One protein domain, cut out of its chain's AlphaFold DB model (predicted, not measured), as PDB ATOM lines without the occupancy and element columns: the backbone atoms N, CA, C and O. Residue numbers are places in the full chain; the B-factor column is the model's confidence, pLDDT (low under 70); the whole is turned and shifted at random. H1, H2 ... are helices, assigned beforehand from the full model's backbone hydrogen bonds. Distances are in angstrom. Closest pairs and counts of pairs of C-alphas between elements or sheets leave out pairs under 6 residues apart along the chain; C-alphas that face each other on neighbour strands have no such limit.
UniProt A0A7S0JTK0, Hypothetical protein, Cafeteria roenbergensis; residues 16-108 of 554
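Overview. This is residues 16 to 108 of the 554 residues of the protein "Hypothetical protein" of Cafeteria roenbergensis (UniProt A0A7S0JTK0). What is the shape? Helix H3 makes the long axis; H2 folds back beside its first part, H1 packs on H2, and residues 87 to 108 of H3 stick out. What is printed? The printed part has 93 residues, all helix by class, with H1, H2 and H3 in order. It is extended, with a radius of gyration of the C-alphas of 19.7 A, spanning 68 by 22 by 16 A.

Arrangement. What touches H3, residues 65 to 108? H2, residues 40 to 57, touches its residues 65 to 83 alone, a helical hairpin at a shallow tilt of 8 degrees, opposite ways; the closest C-alphas, of Leu 51 and Ala 68, are 5.4 A apart. Where is H1, residues 25 to 33? It touches residues 43 to 50 of H2 alone, a helical hairpin at a shallow tilt of 11 degrees, opposite ways; the closest C-alphas, of Val 28 and Asp 46, are 7.1 A apart. H1 and H3 are apart. Are the backbones helical? Every O i to N i+4 pair is within hydrogen-bond range in H1 and H2, and 37 of 40 in H3.

Along the chain. Where does H3 run? It spans 63.3 A to C-alpha 108 at (7.715, 30.644, -14.955). And the others? H2 spans 25.9 A; H1 spans 12.1 A from C-alpha 25 at (7.718, -15.923, 9.356).

Size, cuts and confidence. Is it continuous? The printed part has no cut, and both links are short. Where is confidence low? Residues 59 to 77, 82, 84 to 93 and 108 have pLDDT under 70.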
ATOM      1  N   ALA A  16      21.294 -27.162  12.231       84.25
ATOM      2  CA  ALA A  16      22.415 -26.228  12.045       84.25
ATOM      3  C   ALA A  16      23.513 -26.764  11.099       84.25
ATOM      4  O   ALA A  16      24.304 -25.996  10.542       84.25
ATOM      5  N   ASP A  17      23.571 -28.081  10.890       85.12
ATOM      6  CA  ASP A  17      24.522 -28.715   9.973       85.12
ATOM      7  C   ASP A  17      24.050 -28.623   8.517       85.12
ATOM      8  O   ASP A  17      24.875 -28.380   7.636       85.12
ATOM      9  N   ALA A  18      22.739 -28.711   8.274       83.12
ATOM     10  CA  ALA A  18      22.121 -28.549   6.959       83.12
ATOM     11  C   ALA A  18      21.827 -27.078   6.599       83.12
ATOM     12  O   ALA A  18      22.181 -26.626   5.511       83.12
ATOM     13  N   ILE A  19      21.208 -26.319   7.507       88.62
ATOM     14  CA  ILE A  19      20.734 -24.948   7.272       88.62
ATOM     15  C   ILE A  19      21.747 -23.934   7.811       88.62
ATOM     16  O   ILE A  19      22.096 -23.955   8.990       88.62
ATOM     17  N   LYS A  20      22.222 -23.037   6.937       90.38
ATOM     18  CA  LYS A  20      23.237 -22.015   7.271       90.38
ATOM     19  C   LYS A  20      22.664 -20.624   7.499       90.38
ATOM     20  O   LYS A  20      23.182 -19.892   8.334       90.38
ATOM     21  N   GLU A  21      21.572 -20.298   6.820       89.88
ATOM     22  CA  GLU A  21      20.877 -19.016   6.934       89.88
ATOM     23  C   GLU A  21      19.421 -19.280   7.354       89.88
ATOM     24  O   GLU A  21      18.528 -19.320   6.508       89.88
ATOM     25  N   PRO A  22      19.158 -19.569   8.645       89.69
ATOM     26  CA  PRO A  22      17.810 -19.863   9.121       89.69
ATOM     27  C   PRO A  22      16.905 -18.629   9.016       89.69
ATOM     28  O   PRO A  22      17.311 -17.513   9.340       89.69
ATOM     29  N   MET A  23      15.656 -18.841   8.598       92.81
ATOM     30  CA  MET A  23      14.644 -17.793   8.456       92.81
ATOM     31  C   MET A  23      13.255 -18.350   8.782       92.81
ATOM     32  O   MET A  23      12.978 -19.525   8.528       92.81
ATOM     33  N   ASP A  24      12.376 -17.509   9.324       91.00
ATOM     34  CA  ASP A  24      11.012 -17.869   9.717       91.00
ATOM     35  C   ASP A  24      10.044 -16.673   9.601       91.00
ATOM     36  O   ASP A  24      10.451 -15.511   9.518       91.00
ATOM     37  N   LEU A  25       8.737 -16.947   9.612       86.56
ATOM     38  CA  LEU A  25       7.718 -15.923   9.356       86.56
ATOM     39  C   LEU A  25       7.587 -14.862  10.467       86.56
ATOM     40  O   LEU A  25       7.121 -13.764  10.160       86.56
ATOM     41  N   ARG A  26       7.996 -15.134  11.717       87.88
ATOM     42  CA  ARG A  26       8.019 -14.129  12.799       87.88
ATOM     43  C   ARG A  26       9.184 -13.168  12.609       87.88
ATOM     44  O   ARG A  26       8.990 -11.963  12.746       87.88
ATOM     45  N   THR A  27      10.360 -13.682  12.248       90.00
ATOM     46  CA  THR A  27      11.521 -12.849  11.893       90.00
ATOM     47  C   THR A  27      11.201 -11.961  10.687       90.00
ATOM     48  O   THR A  27      11.485 -10.765  10.716       90.00
ATOM     49  N   VAL A  28      10.509 -12.491   9.673       89.69
ATOM     50  CA  VAL A  28      10.016 -11.689   8.536       89.69
ATOM     51  C   VAL A  28       8.992 -10.629   8.972       89.69
ATOM     52  O   VAL A  28       9.084  -9.476   8.549       89.69
ATOM     53  N   GLU A  29       8.032 -10.967   9.841       87.81
ATOM     54  CA  GLU A  29       7.056 -10.004  10.383       87.81
ATOM     55  C   GLU A  29       7.734  -8.880  11.189       87.81
ATOM     56  O   GLU A  29       7.391  -7.706  11.025       87.81
ATOM     57  N   GLU A  30       8.748  -9.207  11.994       90.06
ATOM     58  CA  GLU A  30       9.583  -8.243  12.718       90.06
ATOM     59  C   GLU A  30      10.364  -7.332  11.760       90.06
ATOM     60  O   GLU A  30      10.325  -6.107  11.919       90.06
ATOM     61  N   LYS A  31      11.022  -7.893  10.735       91.69
ATOM     62  CA  LYS A  31      11.778  -7.127   9.728       91.69
ATOM     63  C   LYS A  31      10.878  -6.178   8.924       91.69
ATOM     64  O   LYS A  31      11.286  -5.042   8.683       91.69
ATOM     65  N   VAL A  32       9.636  -6.569   8.599       89.44
ATOM     66  CA  VAL A  32       8.631  -5.644   8.029       89.44
ATOM     67  C   VAL A  32       8.270  -4.550   9.039       89.44
ATOM     68  O   VAL A  32       8.379  -3.365   8.728       89.44
ATOM     69  N   ARG A  33       7.881  -4.925  10.266       87.56
ATOM     70  CA  ARG A  33       7.421  -3.999  11.321       87.56
ATOM     71  C   ARG A  33       8.464  -2.951  11.719       87.56
ATOM     72  O   ARG A  33       8.099  -1.870  12.174       87.56
ATOM     73  N   THR A  34       9.745  -3.277  11.575       91.81
ATOM     74  CA  THR A  34      10.885  -2.417  11.931       91.81
ATOM     75  C   THR A  34      11.543  -1.727  10.731       91.81
ATOM     76  O   THR A  34      12.508  -0.993  10.923       91.81
ATOM     77  N   GLY A  35      11.030  -1.919   9.507       89.81
ATOM     78  CA  GLY A  35      11.554  -1.262   8.303       89.81
ATOM     79  C   GLY A  35      12.932  -1.763   7.851       89.81
ATOM     80  O   GLY A  35      13.668  -1.019   7.212       89.81
ATOM     81  N   GLN A  36      13.301  -3.006   8.182       91.69
ATOM     82  CA  GLN A  36      14.607  -3.588   7.830       91.69
ATOM     83  C   GLN A  36      14.725  -4.018   6.357       91.69
ATOM     84  O   GLN A  36      15.824  -4.327   5.904       91.69
ATOM     85  N   TYR A  37      13.619  -4.047   5.608       92.69
ATOM     86  CA  TYR A  37      13.638  -4.274   4.163       92.69
ATOM     87  C   TYR A  37      13.728  -2.939   3.423       92.69
ATOM     88  O   TYR A  37      12.782  -2.154   3.433       92.69
ATOM     89  N   ALA A  38      14.851  -2.708   2.745       86.75
ATOM     90  CA  ALA A  38      15.047  -1.546   1.881       86.75
ATOM     91  C   ALA A  38      14.359  -1.700   0.510       86.75
ATOM     92  O   ALA A  38      14.221  -0.719  -0.216       86.75
ATOM     93  N   SER A  39      13.941  -2.918   0.141       86.88
ATOM     94  CA  SER A  39      13.227  -3.193  -1.109       86.88
ATOM     95  C   SER A  39      12.335  -4.442  -1.020       86.88
ATOM     96  O   SER A  39      12.488  -5.275  -0.119       86.88
ATOM     97  N   ALA A  40      11.398  -4.589  -1.962       83.25
ATOM     98  CA  ALA A  40      10.483  -5.735  -2.016       83.25
ATOM     99  C   ALA A  40      11.205  -7.055  -2.347       83.25
ATOM    100  O   ALA A  40      10.783  -8.124  -1.906       83.25
ATOM    101  N   GLU A  41      12.323  -6.980  -3.069       86.31
ATOM    102  CA  GLU A  41      13.176  -8.112  -3.436       86.31
ATOM    103  C   GLU A  41      13.833  -8.735  -2.199       86.31
ATOM    104  O   GLU A  41      13.933  -9.954  -2.116       86.31
ATOM    105  N   GLN A  42      14.217  -7.927  -1.202       87.69
ATOM    106  CA  GLN A  42      14.771  -8.432   0.060       87.69
ATOM    107  C   GLN A  42      13.715  -9.185   0.887       87.69
ATOM    108  O   GLN A  42      14.012 -10.219   1.479       87.69
ATOM    109  N   TYR A  43      12.466  -8.704   0.889       88.75
ATOM    110  CA  TYR A  43      11.340  -9.423   1.494       88.75
ATOM    111  C   TYR A  43      11.041 -10.732   0.744       88.75
ATOM    112  O   TYR A  43      10.830 -11.772   1.367       88.75
ATOM    113  N   ALA A  44      11.063 -10.708  -0.593       85.00
ATOM    114  CA  ALA A  44      10.875 -11.900  -1.416       85.00
ATOM    115  C   ALA A  44      12.005 -12.933  -1.230       85.00
ATOM    116  O   ALA A  44      11.726 -14.130  -1.205       85.00
ATOM    117  N   ALA A  45      13.251 -12.486  -1.041       90.81
ATOM    118  CA  ALA A  45      14.402 -13.345  -0.773       90.81
ATOM    119  C   ALA A  45      14.284 -14.071   0.577       90.81
ATOM    120  O   ALA A  45      14.433 -15.289   0.616       90.81
ATOM    121  N   ASP A  46      13.928 -13.373   1.661       91.94
ATOM    122  CA  ASP A  46      13.671 -14.012   2.963       91.94
ATOM    123  C   ASP A  46      12.512 -15.028   2.890       91.94
ATOM    124  O   ASP A  46      12.565 -16.093   3.506       91.94
ATOM    125  N   ILE A  47      11.459 -14.722   2.124       88.12
ATOM    126  CA  ILE A  47      10.343 -15.646   1.874       88.12
ATOM    127  C   ILE A  47      10.812 -16.896   1.116       88.12
ATOM    128  O   ILE A  47      10.438 -18.005   1.503       88.12
ATOM    129  N   ALA A  48      11.628 -16.741   0.071       87.50
ATOM    130  CA  ALA A  48      12.213 -17.865  -0.661       87.50
ATOM    131  C   ALA A  48      13.117 -18.707   0.255       87.50
ATOM    132  O   ALA A  48      12.970 -19.923   0.309       87.50
ATOM    133  N   LEU A  49      13.943 -18.060   1.080       91.19
ATOM    134  CA  LEU A  49      14.817 -18.709   2.056       91.19
ATOM    135  C   LEU A  49      14.035 -19.567   3.071       91.19
ATOM    136  O   LEU A  49      14.473 -20.666   3.402       91.19
ATOM    137  N   ILE A  50      12.842 -19.146   3.516       87.00
ATOM    138  CA  ILE A  50      11.953 -19.990   4.347       87.00
ATOM    139  C   ILE A  50      11.520 -21.258   3.597       87.00
ATOM    140  O   ILE A  50      11.468 -22.337   4.192       87.00
ATOM    141  N   LEU A  51      11.177 -21.142   2.313       82.88
ATOM    142  CA  LEU A  51      10.698 -22.256   1.489       82.88
ATOM    143  C   LEU A  51      11.828 -23.231   1.157       82.88
ATOM    144  O   LEU A  51      11.652 -24.444   1.274       82.88
ATOM    145  N   ASP A  52      12.998 -22.708   0.813       85.62
ATOM    146  CA  ASP A  52      14.148 -23.509   0.420       85.62
ATOM    147  C   ASP A  52      14.812 -24.156   1.639       85.62
ATOM    148  O   ASP A  52      15.099 -25.347   1.592       85.62
ATOM    149  N   ASN A  53      14.900 -23.478   2.790       87.19
ATOM    150  CA  ASN A  53      15.278 -24.132   4.052       87.19
ATOM    151  C   ASN A  53      14.286 -25.241   4.448       87.19
ATOM    152  O   ASN A  53      14.697 -26.293   4.945       87.19
ATOM    153  N   CYS A  54      12.980 -25.049   4.206       82.56
ATOM    154  CA  CYS A  54      11.995 -26.117   4.387       82.56
ATOM    155  C   CYS A  54      12.285 -27.312   3.462       82.56
ATOM    156  O   CYS A  54      12.238 -28.443   3.942       82.56
ATOM    157  N   ARG A  55      12.609 -27.083   2.182       78.56
ATOM    158  CA  ARG A  55      12.911 -28.130   1.180       78.56
ATOM    159  C   ARG A  55      14.260 -28.826   1.401       78.56
ATOM    160  O   ARG A  55      14.370 -30.019   1.151       78.56
ATOM    161  N   ILE A  56      15.273 -28.103   1.876       82.06
ATOM    162  CA  ILE A  56      16.618 -28.631   2.156       82.06
ATOM    163  C   ILE A  56      16.603 -29.521   3.405       82.06
ATOM    164  O   ILE A  56      17.276 -30.547   3.426       82.06
ATOM    165  N   PHE A  57      15.843 -29.149   4.443       78.19
ATOM    166  CA  PHE A  57      15.796 -29.929   5.685       78.19
ATOM    167  C   PHE A  57      14.730 -31.037   5.701       78.19
ATOM    168  O   PHE A  57      14.883 -32.022   6.419       78.19
ATOM    169  N   ASN A  58      13.636 -30.897   4.946       75.94
ATOM    170  CA  ASN A  58      12.552 -31.880   4.932       75.94
ATOM    171  C   ASN A  58      12.501 -32.592   3.581       75.94
ATOM    172  O   ASN A  58      12.165 -31.966   2.578       75.94
ATOM    173  N   ASP A  59      12.727 -33.908   3.586       64.62
ATOM    174  CA  ASP A  59      12.517 -34.774   2.420       64.62
ATOM    175  C   ASP A  59      11.193 -34.474   1.703       64.62
ATOM    176  O   ASP A  59      10.156 -34.271   2.341       64.62
ATOM    177  N   ASN A  60      11.196 -34.553   0.369       54.09
ATOM    178  CA  ASN A  60      10.034 -34.244  -0.482       54.09
ATOM    179  C   ASN A  60       8.780 -35.105  -0.198       54.09
ATOM    180  O   ASN A  60       7.685 -34.774  -0.650       54.09
ATOM    181  N   HIS A  61       8.918 -36.199   0.557       51.09
ATOM    182  CA  HIS A  61       7.813 -37.056   1.005       51.09
ATOM    183  C   HIS A  61       7.274 -36.702   2.407       51.09
ATOM    184  O   HIS A  61       6.303 -37.303   2.869       51.09
ATOM    185  N   SER A  62       7.876 -35.724   3.086       62.62
ATOM    186  CA  SER A  62       7.437 -35.221   4.386       62.62
ATOM    187  C   SER A  62       6.164 -34.378   4.273       62.62
ATOM    188  O   SER A  62       5.998 -33.570   3.357       62.62
ATOM    189  N   VAL A  63       5.295 -34.471   5.285       57.28
ATOM    190  CA  VAL A  63       4.103 -33.608   5.425       57.28
ATOM    191  C   VAL A  63       4.458 -32.114   5.489       57.28
ATOM    192  O   VAL A  63       3.597 -31.270   5.235       57.28
ATOM    193  N   PHE A  64       5.714 -31.787   5.805       58.62
ATOM    194  CA  PHE A  64       6.228 -30.421   5.846       58.62
ATOM    195  C   PHE A  64       6.582 -29.861   4.460       58.62
ATOM    196  O   PHE A  64       6.376 -28.666   4.241       58.62
ATOM    197  N   ALA A  65       6.991 -30.696   3.495       55.41
ATOM    198  CA  ALA A  65       7.217 -30.261   2.112       55.41
ATOM    199  C   ALA A  65       5.910 -29.723   1.498       55.41
ATOM    200  O   ALA A  65       5.850 -28.579   1.058       55.41
ATOM    201  N   GLY A  66       4.805 -30.464   1.652       54.19
ATOM    202  CA  GLY A  66       3.454 -30.028   1.263       54.19
ATOM    203  C   GLY A  66       2.858 -28.874   2.095       54.19
ATOM    204  O   GLY A  66       1.665 -28.565   1.957       54.19
ATOM    205  N   CYS A  67       3.638 -28.243   2.980       57.28
ATOM    206  CA  CYS A  67       3.332 -26.939   3.572       57.28
ATOM    207  C   CYS A  67       4.085 -25.783   2.894       57.28
ATOM    208  O   CYS A  67       3.568 -24.667   2.950       57.28
ATOM    209  N   ALA A  68       5.228 -26.025   2.238       58.31
ATOM    210  CA  ALA A  68       5.988 -24.997   1.525       58.31
ATOM    211  C   ALA A  68       5.135 -24.366   0.414       58.31
ATOM    212  O   ALA A  68       4.871 -23.171   0.464       58.31
ATOM    213  N   ASP A  69       4.556 -25.171  -0.480       61.56
ATOM    214  CA  ASP A  69       3.741 -24.694  -1.615       61.56
ATOM    215  C   ASP A  69       2.546 -23.816  -1.176       61.56
ATOM    216  O   ASP A  69       2.122 -22.891  -1.869       61.56
ATOM    217  N   LYS A  70       2.004 -24.082   0.022       61.16
ATOM    218  CA  LYS A  70       0.909 -23.302   0.626       61.16
ATOM    219  C   LYS A  70       1.395 -21.969   1.197       61.16
ATOM    220  O   LYS A  70       0.649 -20.993   1.162       61.16
ATOM    221  N   VAL A  71       2.616 -21.924   1.730       61.72
ATOM    222  CA  VAL A  71       3.272 -20.677   2.150       61.72
ATOM    223  C   VAL A  71       3.669 -19.863   0.920       61.72
ATOM    224  O   VAL A  71       3.397 -18.670   0.901       61.72
ATOM    225  N   GLU A  72       4.195 -20.500  -0.126       66.69
ATOM    226  CA  GLU A  72       4.580 -19.872  -1.394       66.69
ATOM    227  C   GLU A  72       3.386 -19.183  -2.072       66.69
ATOM    228  O   GLU A  72       3.438 -17.983  -2.342       66.69
ATOM    229  N   ALA A  73       2.253 -19.881  -2.218       67.38
ATOM    230  CA  ALA A  73       1.026 -19.297  -2.767       67.38
ATOM    231  C   ALA A  73       0.496 -18.104  -1.941       67.38
ATOM    232  O   ALA A  73       0.035 -17.105  -2.502       67.38
ATOM    233  N   VAL A  74       0.573 -18.172  -0.606       67.50
ATOM    234  CA  VAL A  74       0.151 -17.074   0.286       67.50
ATOM    235  C   VAL A  74       1.139 -15.905   0.257       67.50
ATOM    236  O   VAL A  74       0.716 -14.750   0.336       67.50
ATOM    237  N   ALA A  75       2.437 -16.176   0.137       64.50
ATOM    238  CA  ALA A  75       3.471 -15.154   0.109       64.50
ATOM    239  C   ALA A  75       3.516 -14.429  -1.242       64.50
ATOM    240  O   ALA A  75       3.566 -13.203  -1.248       64.50
ATOM    241  N   ALA A  76       3.348 -15.133  -2.366       69.12
ATOM    242  CA  ALA A  76       3.145 -14.519  -3.680       69.12
ATOM    243  C   ALA A  76       1.905 -13.602  -3.691       69.12
ATOM    244  O   ALA A  76       1.972 -12.462  -4.150       69.12
ATOM    245  N   ALA A  77       0.792 -14.043  -3.090       68.38
ATOM    246  CA  ALA A  77      -0.416 -13.225  -2.944       68.38
ATOM    247  C   ALA A  77      -0.247 -12.015  -1.995       68.38
ATOM    248  O   ALA A  77      -0.994 -11.040  -2.106       68.38
ATOM    249  N   ARG A  78       0.720 -12.051  -1.064       70.94
ATOM    250  CA  ARG A  78       1.114 -10.890  -0.245       70.94
ATOM    251  C   ARG A  78       2.065  -9.959  -0.994       70.94
ATOM    252  O   ARG A  78       1.834  -8.756  -0.969       70.94
ATOM    253  N   LEU A  79       3.064 -10.496  -1.692       71.25
ATOM    254  CA  LEU A  79       4.014  -9.729  -2.498       71.25
ATOM    255  C   LEU A  79       3.287  -8.931  -3.585       71.25
ATOM    256  O   LEU A  79       3.483  -7.725  -3.665       71.25
ATOM    257  N   ALA A  80       2.350  -9.551  -4.307       71.31
ATOM    258  CA  ALA A  80       1.520  -8.865  -5.300       71.31
ATOM    259  C   ALA A  80       0.678  -7.718  -4.702       71.31
ATOM    260  O   ALA A  80       0.447  -6.711  -5.364       71.31
ATOM    261  N   LYS A  81       0.243  -7.832  -3.436       70.25
ATOM    262  CA  LYS A  81      -0.447  -6.740  -2.723       70.25
ATOM    263  C   LYS A  81       0.495  -5.635  -2.252       70.25
ATOM    264  O   LYS A  81       0.094  -4.478  -2.258       70.25
ATOM    265  N   LEU A  82       1.717  -5.975  -1.839       66.38
ATOM    266  CA  LEU A  82       2.742  -4.991  -1.482       66.38
ATOM    267  C   LEU A  82       3.210  -4.221  -2.724       66.38
ATOM    268  O   LEU A  82       3.311  -3.003  -2.669       66.38
ATOM    269  N   GLN A  83       3.389  -4.912  -3.852       70.62
ATOM    270  CA  GLN A  83       3.657  -4.303  -5.155       70.62
ATOM    271  C   GLN A  83       2.516  -3.363  -5.560       70.62
ATOM    272  O   GLN A  83       2.776  -2.188  -5.763       70.62
ATOM    273  N   GLN A  84       1.252  -3.806  -5.519       63.25
ATOM    274  CA  GLN A  84       0.104  -2.926  -5.799       63.25
ATOM    275  C   GLN A  84      -0.008  -1.713  -4.860       63.25
ATOM    276  O   GLN A  84      -0.487  -0.670  -5.291       63.25
ATOM    277  N   ALA A  85       0.405  -1.826  -3.592       59.69
ATOM    278  CA  ALA A  85       0.448  -0.680  -2.683       59.69
ATOM    279  C   ALA A  85       1.545   0.316  -3.101       59.69
ATOM    280  O   ALA A  85       1.256   1.495  -3.281       59.69
ATOM    281  N   VAL A  86       2.762  -0.177  -3.355       67.62
ATOM    282  CA  VAL A  86       3.888   0.638  -3.843       67.62
ATOM    283  C   VAL A  86       3.577   1.271  -5.203       67.62
ATOM    284  O   VAL A  86       3.875   2.442  -5.394       67.62
ATOM    285  N   ASP A  87       2.929   0.555  -6.125       66.06
ATOM    286  CA  ASP A  87       2.501   1.084  -7.425       66.06
ATOM    287  C   ASP A  87       1.510   2.249  -7.266       66.06
ATOM    288  O   ASP A  87       1.581   3.221  -8.017       66.06
ATOM    289  N   VAL A  88       0.602   2.186  -6.281       67.06
ATOM    290  CA  VAL A  88      -0.346   3.273  -5.976       67.06
ATOM    291  C   VAL A  88       0.364   4.461  -5.323       67.06
ATOM    292  O   VAL A  88       0.189   5.584  -5.795       67.06
ATOM    293  N   ASP A  89       1.203   4.230  -4.310       66.25
ATOM    294  CA  ASP A  89       1.964   5.292  -3.634       66.25
ATOM    295  C   ASP A  89       2.926   6.000  -4.612       66.25
ATOM    296  O   ASP A  89       3.024   7.230  -4.628       66.25
ATOM    297  N   VAL A  90       3.596   5.243  -5.488       69.94
ATOM    298  CA  VAL A  90       4.472   5.776  -6.544       69.94
ATOM    299  C   VAL A  90       3.661   6.485  -7.630       69.94
ATOM    300  O   VAL A  90       4.084   7.550  -8.078       69.94
ATOM    301  N   ALA A  91       2.492   5.982  -8.033       66.88
ATOM    302  CA  ALA A  91       1.635   6.676  -8.998       66.88
ATOM    303  C   ALA A  91       1.078   7.998  -8.443       66.88
ATOM    304  O   ALA A  91       1.058   8.999  -9.168       66.88
ATOM    305  N   GLU A  92       0.674   8.048  -7.171       68.62
ATOM    306  CA  GLU A  92       0.222   9.286  -6.522       68.62
ATOM    307  C   GLU A  92       1.396  10.266  -6.332       68.62
ATOM    308  O   GLU A  92       1.266  11.450  -6.659       68.62
ATOM    309  N   ALA A  93       2.585   9.783  -5.951       62.78
ATOM    310  CA  ALA A  93       3.803  10.594  -5.873       62.78
ATOM    311  C   ALA A  93       4.268  11.129  -7.244       62.78
ATOM    312  O   ALA A  93       4.627  12.303  -7.355       62.78
ATOM    313  N   MET A  94       4.221  10.321  -8.308       70.25
ATOM    314  CA  MET A  94       4.539  10.759  -9.675       70.25
ATOM    315  C   MET A  94       3.498  11.747 -10.209       70.25
ATOM    316  O   MET A  94       3.867  12.719 -10.865       70.25
ATOM    317  N   THR A  95       2.215  11.555  -9.889       76.19
ATOM    318  CA  THR A  95       1.142  12.502 -10.243       76.19
ATOM    319  C   THR A  95       1.315  13.831  -9.500       76.19
ATOM    320  O   THR A  95       1.196  14.895 -10.106       76.19
ATOM    321  N   SER A  96       1.683  13.785  -8.216       73.94
ATOM    322  CA  SER A  96       2.045  14.953  -7.403       73.94
ATOM    323  C   SER A  96       3.253  15.703  -7.983       73.94
ATOM    324  O   SER A  96       3.197  16.918  -8.178       73.94
ATOM    325  N   LEU A  97       4.317  14.988  -8.364       73.94
ATOM    326  CA  LEU A  97       5.518  15.572  -8.972       73.94
ATOM    327  C   LEU A  97       5.245  16.163 -10.372       73.94
ATOM    328  O   LEU A  97       5.774  17.225 -10.717       73.94
ATOM    329  N   ALA A  98       4.378  15.526 -11.163       77.50
ATOM    330  CA  ALA A  98       3.905  16.051 -12.444       77.50
ATOM    331  C   ALA A  98       3.067  17.331 -12.259       77.50
ATOM    332  O   ALA A  98       3.292  18.321 -12.954       77.50
ATOM    333  N   ALA A  99       2.161  17.360 -11.278       73.44
ATOM    334  CA  ALA A  99       1.377  18.551 -10.950       73.44
ATOM    335  C   ALA A  99       2.261  19.703 -10.430       73.44
ATOM    336  O   ALA A  99       2.097  20.848 -10.857       73.44
ATOM    337  N   ALA A 100       3.241  19.411  -9.569       74.12
ATOM    338  CA  ALA A 100       4.179  20.398  -9.038       74.12
ATOM    339  C   ALA A 100       5.085  21.000 -10.130       74.12
ATOM    340  O   ALA A 100       5.273  22.217 -10.177       74.12
ATOM    341  N   SER A 101       5.607  20.175 -11.045       73.81
ATOM    342  CA  SER A 101       6.415  20.648 -12.181       73.81
ATOM    343  C   SER A 101       5.584  21.418 -13.215       73.81
ATOM    344  O   SER A 101       6.048  22.447 -13.714       73.81
ATOM    345  N   ALA A 102       4.334  21.018 -13.469       75.12
ATOM    346  CA  ALA A 102       3.399  21.790 -14.290       75.12
ATOM    347  C   ALA A 102       3.082  23.164 -13.667       75.12
ATOM    348  O   ALA A 102       3.124  24.176 -14.368       75.12
ATOM    349  N   ALA A 103       2.841  23.228 -12.352       74.06
ATOM    350  CA  ALA A 103       2.621  24.485 -11.636       74.06
ATOM    351  C   ALA A 103       3.862  25.399 -11.660       74.06
ATOM    352  O   ALA A 103       3.735  26.604 -11.880       74.06
ATOM    353  N   HIS A 104       5.064  24.834 -11.504       75.06
ATOM    354  CA  HIS A 104       6.320  25.582 -11.606       75.06
ATOM    355  C   HIS A 104       6.545  26.139 -13.025       75.06
ATOM    356  O   HIS A 104       6.899  27.307 -13.185       75.06
ATOM    357  N   SER A 105       6.258  25.339 -14.057       74.56
ATOM    358  CA  SER A 105       6.309  25.757 -15.465       74.56
ATOM    359  C   SER A 105       5.310  26.884 -15.771       74.56
ATOM    360  O   SER A 105       5.677  27.902 -16.361       74.56
ATOM    361  N   ALA A 106       4.068  26.768 -15.287       74.94
ATOM    362  CA  ALA A 106       3.048  27.807 -15.436       74.94
ATOM    363  C   ALA A 106       3.436  29.120 -14.727       74.94
ATOM    364  O   ALA A 106       3.252  30.200 -15.290       74.94
ATOM    365  N   ALA A 107       4.028  29.043 -13.529       71.81
ATOM    366  CA  ALA A 107       4.537  30.210 -12.811       71.81
ATOM    367  C   ALA A 107       5.700  30.893 -13.558       71.81
ATOM    368  O   ALA A 107       5.720  32.121 -13.669       71.81
ATOM    369  N   ALA A 108       6.626  30.117 -14.130       68.31
ATOM    370  CA  ALA A 108       7.715  30.644 -14.955       68.31
ATOM    371  C   ALA A 108       7.195  31.323 -16.239       68.31
ATOM    372  O   ALA A 108       7.640  32.421 -16.580       68.31
TER     373      ALA A 108